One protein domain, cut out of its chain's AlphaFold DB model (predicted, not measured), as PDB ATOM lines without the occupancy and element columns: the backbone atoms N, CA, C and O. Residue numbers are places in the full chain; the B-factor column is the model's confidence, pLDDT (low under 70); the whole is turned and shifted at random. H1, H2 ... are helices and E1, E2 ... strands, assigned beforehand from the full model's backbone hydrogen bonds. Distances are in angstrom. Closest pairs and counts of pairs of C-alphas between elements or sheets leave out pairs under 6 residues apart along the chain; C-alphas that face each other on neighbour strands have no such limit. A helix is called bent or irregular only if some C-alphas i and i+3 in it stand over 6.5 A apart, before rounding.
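AT A GLANCE: This is residues 3 to 126 of the 128 residues of the protein "PF11193 family protein" of Mogibacterium sp. CM50 (UniProt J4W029). Two small three-stranded sheets stand edge to edge as one loosely joined wall, with E2 of the one beside E5 of the other; helix H1 packs on one face of both, mostly on E4, and the short H2 covers E5 on the opposite face. The long H4 slants past the end of E4 at Tyr 58, and H3 lies away from both sheets. The printed part has 124 residues with four named helices and six named strands, in the order E1 H1 E2 E3 E4 H2 E5 E6 H3 H4. The antiparallel sheets run E4 E6 E5 and E1 E3 E2; the class is mixed. The whole is compact, radius of gyration of the C-alphas 14.5 A, spanning 40 by 35 by 24 A.

IN THESE COORDINATES: One sheet has E4, residues 52 to 58, 19.7 A; E6, residues 85 to 91, 20.0 A; and E5, residues 77 to 82. The other has E1, residues 4 to 8, beginning at C-alpha 4 (82.522, 164.011, 129.993); E3, residues 41 to 46; and E2, residues 31 to 37. H1, residues 13 to 28, 22.9 A, is irregular, with C-alphas 14 and 17 7.7 A apart. H2 is residues 65 to 73 and H3 residues 100 to 104. H4, residues 107 to 126, 27.3 A, ends at C-alpha 126 (64.422, 153.556, 108.321) and has a kink of 27 degrees near residue 117.

HOW THE PARTS SIT: E4 and E6 are antiparallel, with N 55 and O 88 at 2.8 A. The hairpin E5 and E6 has N 87 and O 80 at 2.8 A. H1 is on this sheet at a height of 6.1 A, over E4 and along the strands, 25 degrees on the local plane; the closest C-alphas, Gln 20 and Tyr 54, are 5.3 A apart. H2 is on the opposite face, over E5, its closest C-alphas Ile 68 and Tyr 78 6.6 A apart. E4, H2, E5 form a split strand-helix-strand unit, two strands that run the same way in one sheet with a helix between them along the chain and, here, E6 between them in the sheet, and its crossover is right-handed; E1, H1, E2 form another, with E3 between E1 and E2 in the sheet, and its crossover is right-handed too. The closest C-alphas of E2 and E5, Lys 35 and Cys 80, are 5.6 A apart. E1 and E3 have N 7 and O 42 at 2.8 A; the hairpin E2 and E3 has N 43 and O 35 at 2.8 A. H4 only grazes the sheet E4 E6 E5. Its residues 115 to 119 touch residues 13 to 14 of H1, Ile 13 and Leu 119 having the closest C-alphas, 6.6 A, at a steep tilt of 66 degrees, opposite ways. Every O i to N i+4 pair is within hydrogen-bond range in H2, but 10 of 12 in H1, 13 of 16 in H4 and 0 of 1 in H3, where O i to N i+3 gives 0 of 2.

THE WHOLE: The C-alphas farthest apart, Ser 96 and Glu 125, are 42.3 A apart. The printed part has no cut and no long link. Mean pLDDT of the printed part is 73.1; residues 12 to 14, 59 to 63 and 92 to 126 are under 70.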
ATOM      1  N   LYS A   3      85.666 164.625 133.525       86.56
ATOM      2  CA  LYS A   3      85.362 165.295 132.254       86.56
ATOM      3  C   LYS A   3      84.533 164.340 131.393       86.56
ATOM      4  O   LYS A   3      84.962 163.222 131.143       86.56
ATOM      5  N   ARG A   4      83.363 164.775 130.927       91.12
ATOM      6  CA  ARG A   4      82.522 164.011 129.993       91.12
ATOM      7  C   ARG A   4      82.497 164.704 128.646       91.12
ATOM      8  O   ARG A   4      82.426 165.930 128.586       91.12
ATOM      9  N   THR A   5      82.536 163.927 127.575       91.81
ATOM     10  CA  THR A   5      82.404 164.437 126.211       91.81
ATOM     11  C   THR A   5      81.357 163.631 125.468       91.81
ATOM     12  O   THR A   5      81.226 162.429 125.673       91.81
ATOM     13  N   THR A   6      80.576 164.290 124.624       91.06
ATOM     14  CA  THR A   6      79.604 163.613 123.764       91.06
ATOM     15  C   THR A   6      80.062 163.770 122.330       91.06
ATOM     16  O   THR A   6      80.338 164.883 121.885       91.06
ATOM     17  N   LYS A   7      80.152 162.659 121.605       89.19
ATOM     18  CA  LYS A   7      80.466 162.644 120.182       89.19
ATOM     19  C   LYS A   7      79.255 162.153 119.417       89.19
ATOM     20  O   LYS A   7      78.672 161.126 119.751       89.19
ATOM     21  N   VAL A   8      78.887 162.902 118.390       87.00
ATOM     22  CA  VAL A   8      77.865 162.482 117.438       87.00
ATOM     23  C   VAL A   8      78.588 161.863 116.266       87.00
ATOM     24  O   VAL A   8      79.412 162.525 115.632       87.00
ATOM     25  N   ARG A   9      78.319 160.589 116.002       83.19
ATOM     26  CA  ARG A   9      78.884 159.912 114.842       83.19
ATOM     27  C   ARG A   9      77.890 158.901 114.321       83.19
ATOM     28  O   ARG A   9      77.480 158.011 115.047       83.19
ATOM     29  N   VAL A  10      77.481 159.070 113.073       77.12
ATOM     30  CA  VAL A  10      76.566 158.133 112.430       77.12
ATOM     31  C   VAL A  10      77.398 156.962 111.940       77.12
ATOM     32  O   VAL A  10      78.132 157.095 110.964       77.12
ATOM     33  N   PHE A  11      77.319 155.849 112.656       74.06
ATOM     34  CA  PHE A  11      77.797 154.565 112.166       74.06
ATOM     35  C   PHE A  11      76.614 153.832 111.567       74.06
ATOM     36  O   PHE A  11      75.524 153.812 112.152       74.06
ATOM     37  N   THR A  12      76.802 153.250 110.387       64.19
ATOM     38  CA  THR A  12      75.845 152.254 109.944       64.19
ATOM     39  C   THR A  12      76.180 150.952 110.644       64.19
ATOM     40  O   THR A  12      77.311 150.686 111.029       64.19
ATOM     41  N   ILE A  13      75.185 150.099 110.802       63.75
ATOM     42  CA  ILE A  13      75.384 148.803 111.438       63.75
ATOM     43  C   ILE A  13      76.355 147.909 110.613       63.75
ATOM     44  O   ILE A  13      76.908 146.951 111.145       63.75
ATOM     45  N   ALA A  14      76.590 148.197 109.323       66.44
ATOM     46  CA  ALA A  14      77.634 147.521 108.542       66.44
ATOM     47  C   ALA A  14      79.048 147.919 109.006       66.44
ATOM     48  O   ALA A  14      79.971 147.115 108.910       66.44
ATOM     49  N   ASP A  15      79.177 149.109 109.592       77.44
ATOM     50  CA  ASP A  15      80.415 149.677 110.118       77.44
ATOM     51  C   ASP A  15      80.642 149.298 111.590       77.44
ATOM     52  O   ASP A  15      81.431 149.942 112.269       77.44
ATOM     53  N   TYR A  16      79.981 148.261 112.123       75.25
ATOM     54  CA  TYR A  16      80.161 147.837 113.524       75.25
ATOM     55  C   TYR A  16      81.625 147.489 113.855       75.25
ATOM     56  O   TYR A  16      82.066 147.646 114.992       75.25
ATOM     57  N   ILE A  17      82.403 147.029 112.868       78.31
ATOM     58  CA  ILE A  17      83.852 146.808 113.004       78.31
ATOM     59  C   ILE A  17      84.578 148.148 113.163       78.31
ATOM     60  O   ILE A  17      85.403 148.298 114.061       78.31
ATOM     61  N   GLU A  18      84.248 149.141 112.335       83.44
ATOM     62  CA  GLU A  18      84.822 150.486 112.444       83.44
ATOM     63  C   GLU A  18      84.390 151.185 113.738       83.44
ATOM     64  O   GLU A  18      85.181 151.907 114.340       83.44
ATOM     65  N   GLU A  19      83.154 150.964 114.191       85.44
ATOM     66  CA  GLU A  19      82.634 151.473 115.457       85.44
ATOM     67  C   GLU A  19      83.437 150.904 116.632       85.44
ATOM     68  O   GLU A  19      83.915 151.680 117.458       85.44
ATOM     69  N   GLN A  20      83.676 149.586 116.668       86.38
ATOM     70  CA  GLN A  20      84.544 148.940 117.664       86.38
ATOM     71  C   GLN A  20      85.945 149.560 117.662       86.38
ATOM     72  O   GLN A  20      86.358 150.135 118.669       86.38
ATOM     73  N   GLN A  21      86.613 149.581 116.504       86.56
ATOM     74  CA  GLN A  21      87.954 150.163 116.355       86.56
ATOM     75  C   GLN A  21      88.013 151.631 116.773       86.56
ATOM     76  O   GLN A  21      89.017 152.110 117.312       86.56
ATOM     77  N   TRP A  22      86.952 152.386 116.505       89.31
ATOM     78  CA  TRP A  22      86.871 153.784 116.883       89.31
ATOM     79  C   TRP A  22      86.716 153.970 118.396       89.31
ATOM     80  O   TRP A  22      87.337 154.887 118.947       89.31
ATOM     81  N   LEU A  23      85.928 153.119 119.060       89.00
ATOM     82  CA  LEU A  23      85.775 153.099 120.518       89.00
ATOM     83  C   LEU A  23      87.087 152.715 121.210       89.00
ATOM     84  O   LEU A  23      87.505 153.418 122.130       89.00
ATOM     85  N   GLU A  24      87.786 151.695 120.710       88.25
ATOM     86  CA  GLU A  24      89.122 151.295 121.176       88.25
ATOM     87  C   GLU A  24      90.111 152.467 121.082       88.25
ATOM     88  O   GLU A  24      90.794 152.817 122.046       88.25
ATOM     89  N   GLN A  25      90.118 153.170 119.944       89.38
ATOM     90  CA  GLN A  25      90.928 154.378 119.764       89.38
ATOM     91  C   GLN A  25      90.532 155.515 120.713       89.38
ATOM     92  O   GLN A  25      91.395 156.299 121.112       89.38
ATOM     93  N   GLN A  26      89.248 155.665 121.055       89.62
ATOM     94  CA  GLN A  26      88.826 156.665 122.039       89.62
ATOM     95  C   GLN A  26      89.336 156.294 123.433       89.62
ATOM     96  O   GLN A  26      89.891 157.160 124.110       89.62
ATOM     97  N   HIS A  27      89.241 155.026 123.826       89.25
ATOM     98  CA  HIS A  27      89.692 154.565 125.138       89.25
ATOM     99  C   HIS A  27      91.205 154.699 125.294       89.25
ATOM    100  O   HIS A  27      91.658 155.291 126.271       89.25
ATOM    101  N   ARG A  28      91.978 154.362 124.255       87.00
ATOM    102  CA  ARG A  28      93.432 154.602 124.220       87.00
ATOM    103  C   ARG A  28      93.808 156.077 124.405       87.00
ATOM    104  O   ARG A  28      94.895 156.403 124.868       87.00
ATOM    105  N   ARG A  29      92.910 156.996 124.040       88.12
ATOM    106  CA  ARG A  29      93.066 158.446 124.252       88.12
ATOM    107  C   ARG A  29      92.574 158.919 125.628       88.12
ATOM    108  O   ARG A  29      92.542 160.128 125.855       88.12
ATOM    109  N   GLY A  30      92.171 158.003 126.504       89.62
ATOM    110  CA  GLY A  30      91.585 158.280 127.813       89.62
ATOM    111  C   GLY A  30      90.095 158.622 127.763       89.62
ATOM    112  O   GLY A  30      89.624 159.410 128.577       89.62
ATOM    113  N   TRP A  31      89.339 158.100 126.792       91.81
ATOM    114  CA  TRP A  31      87.890 158.309 126.685       91.81
ATOM    115  C   TRP A  31      87.140 156.977 126.684       91.81
ATOM    116  O   TRP A  31      87.010 156.329 125.647       91.81
ATOM    117  N   ARG A  32      86.597 156.596 127.840       90.19
ATOM    118  CA  ARG A  32      85.775 155.392 128.006       90.19
ATOM    119  C   ARG A  32      84.340 155.676 127.582       90.19
ATOM    120  O   ARG A  32      83.774 156.699 127.969       90.19
ATOM    121  N   LEU A  33      83.737 154.786 126.795       90.81
ATOM    122  CA  LEU A  33      82.315 154.882 126.470       90.81
ATOM    123  C   LEU A  33      81.486 154.625 127.733       90.81
ATOM    124  O   LEU A  33      81.758 153.688 128.473       90.81
ATOM    125  N   VAL A  34      80.460 155.443 127.965       90.12
ATOM    126  CA  VAL A  34      79.554 155.301 129.118       90.12
ATOM    127  C   VAL A  34      78.144 154.958 128.674       90.12
ATOM    128  O   VAL A  34      77.472 154.136 129.288       90.12
ATOM    129  N   LYS A  35      77.657 155.610 127.617       89.12
ATOM    130  CA  LYS A  35      76.328 155.327 127.075       89.12
ATOM    131  C   LYS A  35      76.225 155.722 125.615       89.12
ATOM    132  O   LYS A  35      76.801 156.725 125.192       89.12
ATOM    133  N   VAL A  36      75.403 154.978 124.890       87.06
ATOM    134  CA  VAL A  36      74.952 155.326 123.544       87.06
ATOM    135  C   VAL A  36      73.481 155.707 123.624       87.06
ATOM    136  O   VAL A  36      72.671 154.986 124.204       87.06
ATOM    137  N   VAL A  37      73.139 156.875 123.086       82.56
ATOM    138  CA  VAL A  37      71.779 157.411 123.053       82.56
ATOM    139  C   VAL A  37      71.343 157.530 121.588       82.56
ATOM    140  O   VAL A  37      72.078 158.106 120.780       82.56
ATOM    141  N   PRO A  38      70.170 156.998 121.209       74.75
ATOM    142  CA  PRO A  38      69.684 157.107 119.838       74.75
ATOM    143  C   PRO A  38      69.394 158.573 119.455       74.75
ATOM    144  O   PRO A  38      69.004 159.360 120.321       74.75
ATOM    145  N   PRO A  39      69.550 158.961 118.172       70.19
ATOM    146  CA  PRO A  39      69.919 158.119 117.031       70.19
ATOM    147  C   PRO A  39      71.409 157.737 116.944       70.19
ATOM    148  O   PRO A  39      71.679 156.623 116.518       70.19
ATOM    149  N   CYS A  40      72.363 158.588 117.354       76.81
ATOM    150  CA  CYS A  40      73.814 158.344 117.182       76.81
ATOM    151  C   CYS A  40      74.700 159.152 118.169       76.81
ATOM    152  O   CYS A  40      75.738 159.705 117.785       76.81
ATOM    153  N   PHE A  41      74.276 159.309 119.424       86.12
ATOM    154  CA  PHE A  41      75.008 160.073 120.440       86.12
ATOM    155  C   PHE A  41      75.830 159.147 121.338       86.12
ATOM    156  O   PHE A  41      75.280 158.379 122.121       86.12
ATOM    157  N   PHE A  42      77.150 159.274 121.283       89.62
ATOM    158  CA  PHE A  42      78.084 158.508 122.100       89.62
ATOM    159  C   PHE A  42      78.603 159.385 123.229       89.62
ATOM    160  O   PHE A  42      79.277 160.389 122.987       89.62
ATOM    161  N   VAL A  43      78.285 159.033 124.469       91.25
ATOM    162  CA  VAL A  43      78.764 159.753 125.650       91.25
ATOM    163  C   VAL A  43      79.958 159.015 126.221       91.25
ATOM    164  O   VAL A  43      79.854 157.849 126.598       91.25
ATOM    165  N   PHE A  44      81.065 159.735 126.320       92.56
ATOM    166  CA  PHE A  44      82.320 159.272 126.878       92.56
ATOM    167  C   PHE A  44      82.635 159.994 128.181       92.56
ATOM    168  O   PHE A  44      82.258 161.153 128.392       92.56
ATOM    169  N   GLU A  45      83.395 159.321 129.025       92.44
ATOM    170  CA  GLU A  45      83.972 159.862 130.244       92.44
ATOM    171  C   GLU A  45      85.493 159.745 130.182       92.44
ATOM    172  O   GLU A  45      86.039 158.813 129.589       92.44
ATOM    173  N   ALA A  46      86.173 160.745 130.733       90.69
ATOM    174  CA  ALA A  46      87.617 160.744 130.838       90.69
ATOM    175  C   ALA A  46      88.047 159.605 131.768       90.69
ATOM    176  O   ALA A  46      87.667 159.585 132.938       90.69
ATOM    177  N   CYS A  47      88.831 158.688 131.220       86.38
ATOM    178  CA  CYS A  47      89.419 157.538 131.891       86.38
ATOM    179  C   CYS A  47      90.938 157.591 131.710       86.38
ATOM    180  O   CYS A  47      91.452 158.380 130.908       86.38
ATOM    181  N   GLU A  48      91.666 156.764 132.448       82.94
ATOM    182  CA  GLU A  48      93.091 156.585 132.193       82.94
ATOM    183  C   GLU A  48      93.290 155.992 130.786       82.94
ATOM    184  O   GLU A  48      92.462 155.199 130.326       82.94
ATOM    185  N   PRO A  49      94.317 156.440 130.043       81.44
ATOM    186  CA  PRO A  49      94.597 155.922 128.714       81.44
ATOM    187  C   PRO A  49      95.084 154.478 128.834       81.44
ATOM    188  O   PRO A  49      96.267 154.223 129.047       81.44
ATOM    189  N   GLU A  50      94.151 153.548 128.686       80.88
ATOM    190  CA  GLU A  50      94.409 152.118 128.686       80.88
ATOM    191  C   GLU A  50      94.100 151.529 127.308       80.88
ATOM    192  O   GLU A  50      93.255 152.025 126.551       80.88
ATOM    193  N   GLU A  51      94.833 150.481 126.948       80.69
ATOM    194  CA  GLU A  51      94.472 149.658 125.808       80.69
ATOM    195  C   GLU A  51      93.292 148.773 126.222       80.69
ATOM    196  O   GLU A  51      93.395 147.925 127.104       80.69
ATOM    197  N   SER A  52      92.138 148.996 125.603       81.94
ATOM    198  CA  SER A  52      90.949 148.179 125.827       81.94
ATOM    199  C   SER A  52      90.324 147.820 124.495       81.94
ATOM    200  O   SER A  52      90.285 148.647 123.583       81.94
ATOM    201  N   VAL A  53      89.804 146.604 124.421       84.25
ATOM    202  CA  VAL A  53      89.064 146.071 123.286       84.25
ATOM    203  C   VAL A  53      87.583 146.326 123.509       84.25
ATOM    204  O   VAL A  53      87.041 146.008 124.569       84.25
ATOM    205  N   TYR A  54      86.920 146.895 122.506       85.38
ATOM    206  CA  TYR A  54      85.469 147.040 122.498       85.38
ATOM    207  C   TYR A  54      84.862 145.970 121.618       85.38
ATOM    208  O   TYR A  54      85.273 145.788 120.474       85.38
ATOM    209  N   ARG A  55      83.831 145.314 122.143       81.25
ATOM    210  CA  ARG A  55      83.046 144.343 121.403       81.25
ATOM    211  C   ARG A  55      81.586 144.746 121.387       81.25
ATOM    212  O   ARG A  55      80.984 145.028 122.423       81.25
ATOM    213  N   ILE A  56      81.030 144.799 120.184       82.81
ATOM    214  CA  ILE A  56      79.637 145.164 119.957       82.81
ATOM    215  C   ILE A  56      78.883 143.907 119.554       82.81
ATOM    216  O   ILE A  56      79.176 143.300 118.526       82.81
ATOM    217  N   GLU A  57      77.887 143.538 120.350       74.81
ATOM    218  CA  GLU A  57      77.133 142.315 120.142       74.81
ATOM    219  C   GLU A  57      75.636 142.569 120.017       74.81
ATOM    220  O   GLU A  57      75.000 143.189 120.874       74.81
ATOM    221  N   TYR A  58      75.048 142.060 118.938       71.12
ATOM    222  CA  TYR A  58      73.618 142.175 118.722       71.12
ATOM    223  C   TYR A  58      72.865 141.037 119.398       71.12
ATOM    224  O   TYR A  58      72.908 139.888 118.954       71.12
ATOM    225  N   HIS A  59      72.066 141.377 120.404       67.19
ATOM    226  CA  HIS A  59      71.127 140.455 121.016       67.19
ATOM    227  C   HIS A  59      69.709 141.020 120.856       67.19
ATOM    228  O   HIS A  59      69.430 142.179 121.146       67.19
ATOM    229  N   ASN A  60      68.767 140.204 120.366       53.81
ATOM    230  CA  ASN A  60      67.381 140.645 120.114       53.81
ATOM    231  C   ASN A  60      66.657 141.111 121.399       53.81
ATOM    232  O   ASN A  60      65.583 141.705 121.345       53.81
ATOM    233  N   ARG A  61      67.243 140.832 122.563       57.94
ATOM    234  CA  ARG A  61      66.857 141.364 123.866       57.94
ATOM    235  C   ARG A  61      68.070 142.031 124.505       57.94
ATOM    236  O   ARG A  61      69.201 141.778 124.107       57.94
ATOM    237  N   ARG A  62      67.839 142.862 125.521       59.06
ATOM    238  CA  ARG A  62      68.922 143.256 126.431       59.06
ATOM    239  C   ARG A  62      69.604 141.976 126.916       59.06
ATOM    240  O   ARG A  62      68.881 141.024 127.225       59.06
ATOM    241  N   ALA A  63      70.937 141.940 126.907       63.78
ATOM    242  CA  ALA A  63      71.668 140.783 127.409       63.78
ATOM    243  C   ALA A  63      71.091 140.395 128.779       63.78
ATOM    244  O   ALA A  63      70.889 141.262 129.637       63.78
ATOM    245  N   ALA A  64      70.707 139.125 128.927       72.00
ATOM    246  CA  ALA A  64      70.221 138.625 130.206       72.00
ATOM    247  C   ALA A  64      71.317 138.832 131.256       72.00
ATOM    248  O   ALA A  64      72.497 138.816 130.909       72.00
ATOM    249  N   ALA A  65      70.939 139.021 132.519       73.81
ATOM    250  CA  ALA A  65      71.921 139.180 133.586       73.81
ATOM    251  C   ALA A  65      72.904 137.999 133.606       73.81
ATOM    252  O   ALA A  65      74.103 138.227 133.662       73.81
ATOM    253  N   ASP A  66      72.413 136.774 133.399       74.44
ATOM    254  CA  ASP A  66      73.237 135.566 133.277       74.44
ATOM    255  C   ASP A  66      74.259 135.649 132.133       74.44
ATOM    256  O   ASP A  66      75.395 135.205 132.266       74.44
ATOM    257  N   TYR A  67      73.869 136.253 131.006       74.94
ATOM    258  CA  TYR A  67      74.755 136.445 129.861       74.94
ATOM    259  C   TYR A  67      75.827 137.490 130.165       74.94
ATOM    260  O   TYR A  67      76.993 137.274 129.872       74.94
ATOM    261  N   ILE A  68      75.449 138.606 130.791       78.25
ATOM    262  CA  ILE A  68      76.400 139.644 131.200       78.25
ATOM    263  C   ILE A  68      77.387 139.080 132.228       78.25
ATOM    264  O   ILE A  68      78.586 139.237 132.041       78.25
ATOM    265  N   GLN A  69      76.900 138.355 133.238       77.38
ATOM    266  CA  GLN A  69      77.745 137.745 134.263       77.38
ATOM    267  C   GLN A  69      78.739 136.746 133.678       77.38
ATOM    268  O   GLN A  69      79.883 136.706 134.115       77.38
ATOM    269  N   MET A  70      78.331 135.964 132.675       78.12
ATOM    270  CA  MET A  70      79.248 135.066 131.981       78.12
ATOM    271  C   MET A  70      80.393 135.851 131.324       78.12
ATOM    272  O   MET A  70      81.547 135.468 131.453       78.12
ATOM    273  N   TYR A  71      80.093 136.971 130.660       74.75
ATOM    274  CA  TYR A  71      81.105 137.843 130.053       74.75
ATOM    275  C   TYR A  71      82.002 138.503 131.113       74.75
ATOM    276  O   TYR A  71      83.217 138.545 130.929       74.75
ATOM    277  N   GLU A  72      81.429 138.952 132.231       78.81
ATOM    278  CA  GLU A  72      82.176 139.518 133.361       78.81
ATOM    279  C   GLU A  72      83.151 138.505 133.978       78.81
ATOM    280  O   GLU A  72      84.285 138.874 134.276       78.81
ATOM    281  N   ASP A  73      82.768 137.228 134.089       77.44
ATOM    282  CA  ASP A  73      83.657 136.146 134.550       77.44
ATOM    283  C   ASP A  73      84.847 135.930 133.594       77.44
ATOM    284  O   ASP A  73      85.958 135.618 134.016       77.44
ATOM    285  N   TYR A  74      84.646 136.203 132.299       71.50
ATOM    286  CA  TYR A  74      85.703 136.227 131.285       71.50
ATOM    287  C   TYR A  74      86.478 137.555 131.216       71.50
ATOM    288  O   TYR A  74      87.296 137.735 130.308       71.50
ATOM    289  N   GLY A  75      86.240 138.496 132.133       75.50
ATOM    290  CA  GLY A  75      86.921 139.793 132.187       75.50
ATOM    291  C   GLY A  75      86.367 140.846 131.221       75.50
ATOM    292  O   GLY A  75      87.031 141.846 130.958       75.50
ATOM    293  N   TRP A  76      85.176 140.635 130.654       82.88
ATOM    294  CA  TRP A  76      84.481 141.639 129.846       82.88
ATOM    295  C   TRP A  76      83.535 142.471 130.711       82.88
ATOM    296  O   TRP A  76      82.564 141.968 131.266       82.88
ATOM    297  N   GLU A  77      83.745 143.778 130.743       85.06
ATOM    298  CA  GLU A  77      82.838 144.722 131.380       85.06
ATOM    299  C   GLU A  77      81.707 145.119 130.428       85.06
ATOM    300  O   GLU A  77      81.924 145.629 129.323       85.06
ATOM    301  N   TYR A  78      80.465 144.961 130.877       86.88
ATOM    302  CA  TYR A  78      79.320 145.504 130.157       86.88
ATOM    303  C   TYR A  78      79.257 147.029 130.298       86.88
ATOM    304  O   TYR A  78      79.178 147.578 131.396       86.88
ATOM    305  N   VAL A  79      79.238 147.725 129.162       88.31
ATOM    306  CA  VAL A  79      79.209 149.189 129.109       88.31
ATOM    307  C   VAL A  79      77.775 149.696 129.040       88.31
ATOM    308  O   VAL A  79      77.309 150.426 129.913       88.31
ATOM    309  N   CYS A  80      77.060 149.350 127.968       87.50
ATOM    310  CA  CYS A  80      75.697 149.822 127.744       87.50
ATOM    311  C   CYS A  80      74.970 148.976 126.691       87.50
ATOM    312  O   CYS A  80      75.562 148.120 126.039       87.50
ATOM    313  N   SER A  81      73.675 149.235 126.492       85.00
ATOM    314  CA  SER A  81      72.930 148.705 125.346       85.00
ATOM    315  C   SER A  81      72.122 149.790 124.649       85.00
ATOM    316  O   SER A  81      71.615 150.707 125.294       85.00
ATOM    317  N   CYS A  82      71.982 149.670 123.331       78.56
ATOM    318  CA  CYS A  82      71.202 150.577 122.498       78.56
ATOM    319  C   CYS A  82      70.526 149.799 121.361       78.56
ATOM    320  O   CYS A  82      71.198 149.095 120.624       78.56
ATOM    321  N   MET A  83      69.200 149.895 121.205       72.50
ATOM    322  CA  MET A  83      68.445 149.246 120.107       72.50
ATOM    323  C   MET A  83      68.743 147.738 119.881       72.50
ATOM    324  O   MET A  83      68.648 147.235 118.761       72.50
ATOM    325  N   GLY A  84      69.088 146.996 120.941       73.75
ATOM    326  CA  GLY A  84      69.466 145.572 120.867       73.75
ATOM    327  C   GLY A  84      70.960 145.312 120.622       73.75
ATOM    328  O   GLY A  84      71.397 144.167 120.637       73.75
ATOM    329  N   TRP A  85      71.762 146.357 120.448       78.31
ATOM    330  CA  TRP A  85      73.218 146.290 120.521       78.31
ATOM    331  C   TRP A  85      73.652 146.345 121.975       78.31
ATOM    332  O   TRP A  85      73.155 147.174 122.734       78.31
ATOM    333  N   ASN A  86      74.563 145.469 122.365       84.62
ATOM    334  CA  ASN A  86      75.200 145.440 123.670       84.62
ATOM    335  C   ASN A  86      76.682 145.749 123.461       84.62
ATOM    336  O   ASN A  86      77.316 145.185 122.575       84.62
ATOM    337  N   TYR A  87      77.203 146.672 124.255       86.44
ATOM    338  CA  TYR A  87      78.580 147.130 124.191       86.44
ATOM    339  C   TYR A  87      79.325 146.535 125.375       86.44
ATOM    340  O   TYR A  87      78.948 146.785 126.522       86.44
ATOM    341  N   PHE A  88      80.379 145.788 125.089       86.50
ATOM    342  CA  PHE A  88      81.286 145.210 126.067       86.50
ATOM    343  C   PHE A  88      82.677 145.812 125.873       86.50
ATOM    344  O   PHE A  88      83.071 146.141 124.752       86.50
ATOM    345  N   CYS A  89      83.407 145.991 126.962       86.88
ATOM    346  CA  CYS A  89      84.765 146.514 126.981       86.88
ATOM    347  C   CYS A  89      85.627 145.579 127.823       86.88
ATOM    348  O   CYS A  89      85.209 145.180 128.902       86.88
ATOM    349  N   LYS A  90      86.825 145.244 127.353       84.50
ATOM    350  CA  LYS A  90      87.796 144.449 128.107       84.50
ATOM    351  C   LYS A  90      89.167 145.088 128.005       84.50
ATOM    352  O   LYS A  90      89.601 145.439 126.909       84.50
ATOM    353  N   SER A  91      89.853 145.246 129.124       80.94
ATOM    354  CA  SER A  91      91.212 145.788 129.139       80.94
ATOM    355  C   SER A  91      92.200 144.776 128.563       80.94
ATOM    356  O   SER A  91      92.182 143.601 128.927       80.94
ATOM    357  N   THR A  92      93.086 145.209 127.663       69.38
ATOM    358  CA  THR A  92      94.084 144.327 127.033       69.38
ATOM    359  C   THR A  92      95.118 143.812 128.019       69.38
ATOM    360  O   THR A  92      95.737 142.785 127.752       69.38
ATOM    361  N   CYS A  93      95.274 144.477 129.168       60.97
ATOM    362  CA  CYS A  93      96.088 143.985 130.277       60.97
ATOM    363  C   CYS A  93      95.614 142.602 130.772       60.97
ATOM    364  O   CYS A  93      96.432 141.787 131.188       60.97
ATOM    365  N   ASP A  94      94.318 142.303 130.628       55.12
ATOM    366  CA  ASP A  94      93.684 141.038 131.021       55.12
ATOM    367  C   ASP A  94      93.641 139.993 129.881       55.12
ATOM    368  O   ASP A  94      93.288 138.834 130.086       55.12
ATOM    369  N   ILE A  95      94.034 140.357 128.650       54.38
ATOM    370  CA  ILE A  95      93.994 139.480 127.452       54.38
ATOM    371  C   ILE A  95      95.235 138.562 127.382       54.38
ATOM    372  O   ILE A  95      95.613 138.052 126.330       54.38
ATOM    373  N   SER A  96      95.902 138.307 128.509       48.78
ATOM    374  CA  SER A  96      97.045 137.387 128.541       48.78
ATOM    375  C   SER A  96      96.638 135.905 128.491       48.78
ATOM    376  O   SER A  96      97.523 135.050 128.418       48.78
ATOM    377  N   ASP A  97      95.342 135.573 128.516       46.75
ATOM    378  CA  ASP A  97      94.880 134.185 128.541       46.75
ATOM    379  C   ASP A  97      94.272 133.749 127.195       46.75
ATOM    380  O   ASP A  97      93.264 134.273 126.716       46.75
ATOM    381  N   ALA A  98      94.908 132.748 126.579       46.38
ATOM    382  CA  ALA A  98      94.516 132.135 125.311       46.38
ATOM    383  C   ALA A  98      93.078 131.564 125.297       46.38
ATOM    384  O   ALA A  98      92.571 131.257 124.217       46.38
ATOM    385  N   ARG A  99      92.403 131.469 126.456       47.50
ATOM    386  CA  ARG A  99      90.994 131.059 126.588       47.50
ATOM    387  C   ARG A  99      89.990 132.021 125.954       47.50
ATOM    388  O   ARG A  99      88.892 131.584 125.622       47.50
ATOM    389  N   ASP A 100      90.341 133.294 125.744       50.91
ATOM    390  CA  ASP A 100      89.413 134.275 125.152       50.91
ATOM    391  C   ASP A 100      89.046 133.897 123.700       50.91
ATOM    392  O   ASP A 100      87.898 134.029 123.296       50.91
ATOM    393  N   LYS A 101      89.962 133.290 122.928       45.44
ATOM    394  CA  LYS A 101      89.689 132.904 121.528       45.44
ATOM    395  C   LYS A 101      88.671 131.770 121.358       45.44
ATOM    396  O   LYS A 101      88.025 131.705 120.312       45.44
ATOM    397  N   GLU A 102      88.523 130.873 122.332       44.44
ATOM    398  CA  GLU A 102      87.690 129.671 122.170       44.44
ATOM    399  C   GLU A 102      86.196 129.930 122.407       44.44
ATOM    400  O   GLU A 102      85.359 129.313 121.752       44.44
ATOM    401  N   ILE A 103      85.841 130.890 123.265       51.84
ATOM    402  CA  ILE A 103      84.436 131.230 123.568       51.84
ATOM    403  C   ILE A 103      83.767 131.912 122.364       51.84
ATOM    404  O   ILE A 103      82.557 131.809 122.161       51.84
ATOM    405  N   PHE A 104      84.560 132.590 121.531       50.78
ATOM    406  CA  PHE A 104      84.047 133.475 120.490       50.78
ATOM    407  C   PHE A 104      84.147 132.937 119.061       50.78
ATOM    408  O   PHE A 104      83.427 133.429 118.192       50.78
ATOM    409  N   SER A 105      84.948 131.896 118.810       44.19
ATOM    410  CA  SER A 105      85.125 131.355 117.454       44.19
ATOM    411  C   SER A 105      83.835 130.798 116.827       44.19
ATOM    412  O   SER A 105      83.742 130.762 115.603       44.19
ATOM    413  N   ASP A 106      82.840 130.380 117.620       48.34
ATOM    414  CA  ASP A 106      81.535 129.903 117.117       48.34
ATOM    415  C   ASP A 106      80.441 130.997 117.144       48.34
ATOM    416  O   ASP A 106      79.488 130.968 116.359       48.34
ATOM    417  N   ALA A 107      80.591 132.000 118.017       50.62
ATOM    418  CA  ALA A 107      79.641 133.099 118.165       50.62
ATOM    419  C   ALA A 107      79.820 134.173 117.078       50.62
ATOM    420  O   ALA A 107      78.821 134.668 116.550       50.62
ATOM    421  N   GLU A 108      81.062 134.501 116.700       48.22
ATOM    422  CA  GLU A 108      81.371 135.557 115.722       48.22
ATOM    423  C   GLU A 108      80.767 135.287 114.336       48.22
ATOM    424  O   GLU A 108      80.172 136.188 113.740       48.22
ATOM    425  N   ASP A 109      80.824 134.042 113.854       51.12
ATOM    426  CA  ASP A 109      80.304 133.674 112.528       51.12
ATOM    427  C   ASP A 109      78.764 133.782 112.478       51.12
ATOM    428  O   ASP A 109      78.167 134.336 111.546       51.12
ATOM    429  N   LYS A 110      78.094 133.369 113.563       50.50
ATOM    430  CA  LYS A 110      76.633 133.472 113.713       50.50
ATOM    431  C   LYS A 110      76.175 134.917 113.911       50.50
ATOM    432  O   LYS A 110      75.140 135.304 113.360       50.50
ATOM    433  N   LEU A 111      76.932 135.719 114.659       52.22
ATOM    434  CA  LEU A 111      76.675 137.142 114.878       52.22
ATOM    435  C   LEU A 111      76.815 137.943 113.589       52.22
ATOM    436  O   LEU A 111      75.905 138.703 113.265       52.22
ATOM    437  N   ALA A 112      77.873 137.721 112.808       50.88
ATOM    438  CA  ALA A 112      78.064 138.385 111.523       50.88
ATOM    439  C   ALA A 112      76.891 138.106 110.565       50.88
ATOM    440  O   ALA A 112      76.307 139.033 109.992       50.88
ATOM    441  N   ILE A 113      76.467 136.842 110.455       55.06
ATOM    442  CA  ILE A 113      75.354 136.437 109.584       55.06
ATOM    443  C   ILE A 113      74.008 136.978 110.097       55.06
ATOM    444  O   ILE A 113      73.184 137.464 109.311       55.06
ATOM    445  N   HIS A 114      73.755 136.919 111.406       51.97
ATOM    446  CA  HIS A 114      72.492 137.365 111.994       51.97
ATOM    447  C   HIS A 114      72.357 138.898 111.988       51.97
ATOM    448  O   HIS A 114      71.298 139.414 111.604       51.97
ATOM    449  N   CYS A 115      73.436 139.626 112.299       49.84
ATOM    450  CA  CYS A 115      73.523 141.077 112.136       49.84
ATOM    451  C   CYS A 115      73.255 141.471 110.689       49.84
ATOM    452  O   CYS A 115      72.347 142.266 110.460       49.84
ATOM    453  N   ALA A 116      73.936 140.862 109.709       53.44
ATOM    454  CA  ALA A 116      73.774 141.167 108.283       53.44
ATOM    455  C   ALA A 116      72.338 140.960 107.765       53.44
ATOM    456  O   ALA A 116      71.842 141.726 106.930       53.44
ATOM    457  N   ARG A 117      71.618 139.953 108.274       56.06
ATOM    458  CA  ARG A 117      70.214 139.706 107.895       56.06
ATOM    459  C   ARG A 117      69.261 140.732 108.496       56.06
ATOM    460  O   ARG A 117      68.340 141.175 107.809       56.06
ATOM    461  N   LYS A 118      69.456 141.114 109.759       53.97
ATOM    462  CA  LYS A 118      68.564 142.061 110.440       53.97
ATOM    463  C   LYS A 118      68.857 143.512 110.061       53.97
ATOM    464  O   LYS A 118      67.925 144.295 109.930       53.97
ATOM    465  N   LEU A 119      70.111 143.810 109.733       55.16
ATOM    466  CA  LEU A 119      70.591 144.999 109.028       55.16
ATOM    467  C   LEU A 119      69.732 145.373 107.826       55.16
ATOM    468  O   LEU A 119      69.218 146.482 107.725       55.16
ATOM    469  N   ARG A 120      69.526 144.400 106.933       57.25
ATOM    470  CA  ARG A 120      68.686 144.560 105.741       57.25
ATOM    471  C   ARG A 120      67.232 144.878 106.091       57.25
ATOM    472  O   ARG A 120      66.533 145.478 105.280       57.25
ATOM    473  N   LYS A 121      66.776 144.458 107.273       56.28
ATOM    474  CA  LYS A 121      65.412 144.662 107.763       56.28
ATOM    475  C   LYS A 121      65.245 146.052 108.388       56.28
ATOM    476  O   LYS A 121      64.371 146.782 107.947       56.28
ATOM    477  N   LEU A 122      66.139 146.446 109.299       52.75
ATOM    478  CA  LEU A 122      66.173 147.780 109.921       52.75
ATOM    479  C   LEU A 122      66.409 148.895 108.898       52.75
ATOM    480  O   LEU A 122      65.744 149.923 108.952       52.75
ATOM    481  N   ARG A 123      67.288 148.671 107.911       54.94
ATOM    482  CA  ARG A 123      67.495 149.608 106.800       54.94
ATOM    483  C   ARG A 123      66.198 149.862 106.020       54.94
ATOM    484  O   ARG A 123      65.862 151.010 105.765       54.94
ATOM    485  N   LYS A 124      65.423 148.810 105.734       54.81
ATOM    486  CA  LYS A 124      64.106 148.931 105.085       54.81
ATOM    487  C   LYS A 124      63.052 149.647 105.935       54.81
ATOM    488  O   LYS A 124      62.084 150.138 105.365       54.81
ATOM    489  N   GLU A 125      63.193 149.649 107.259       54.50
ATOM    490  CA  GLU A 125      62.272 150.343 108.170       54.50
ATOM    491  C   GLU A 125      62.654 151.812 108.393       54.50
ATOM    492  O   GLU A 125      61.769 152.619 108.624       54.50
ATOM    493  N   LEU A 126      63.939 152.167 108.279       48.91
ATOM    494  CA  LEU A 126      64.422 153.556 108.321       48.91
ATOM    495  C   LEU A 126      64.287 154.293 106.974       48.91
ATOM    496  O   LEU A 126      64.230 155.517 106.964       48.91
TER     497      LEU A 126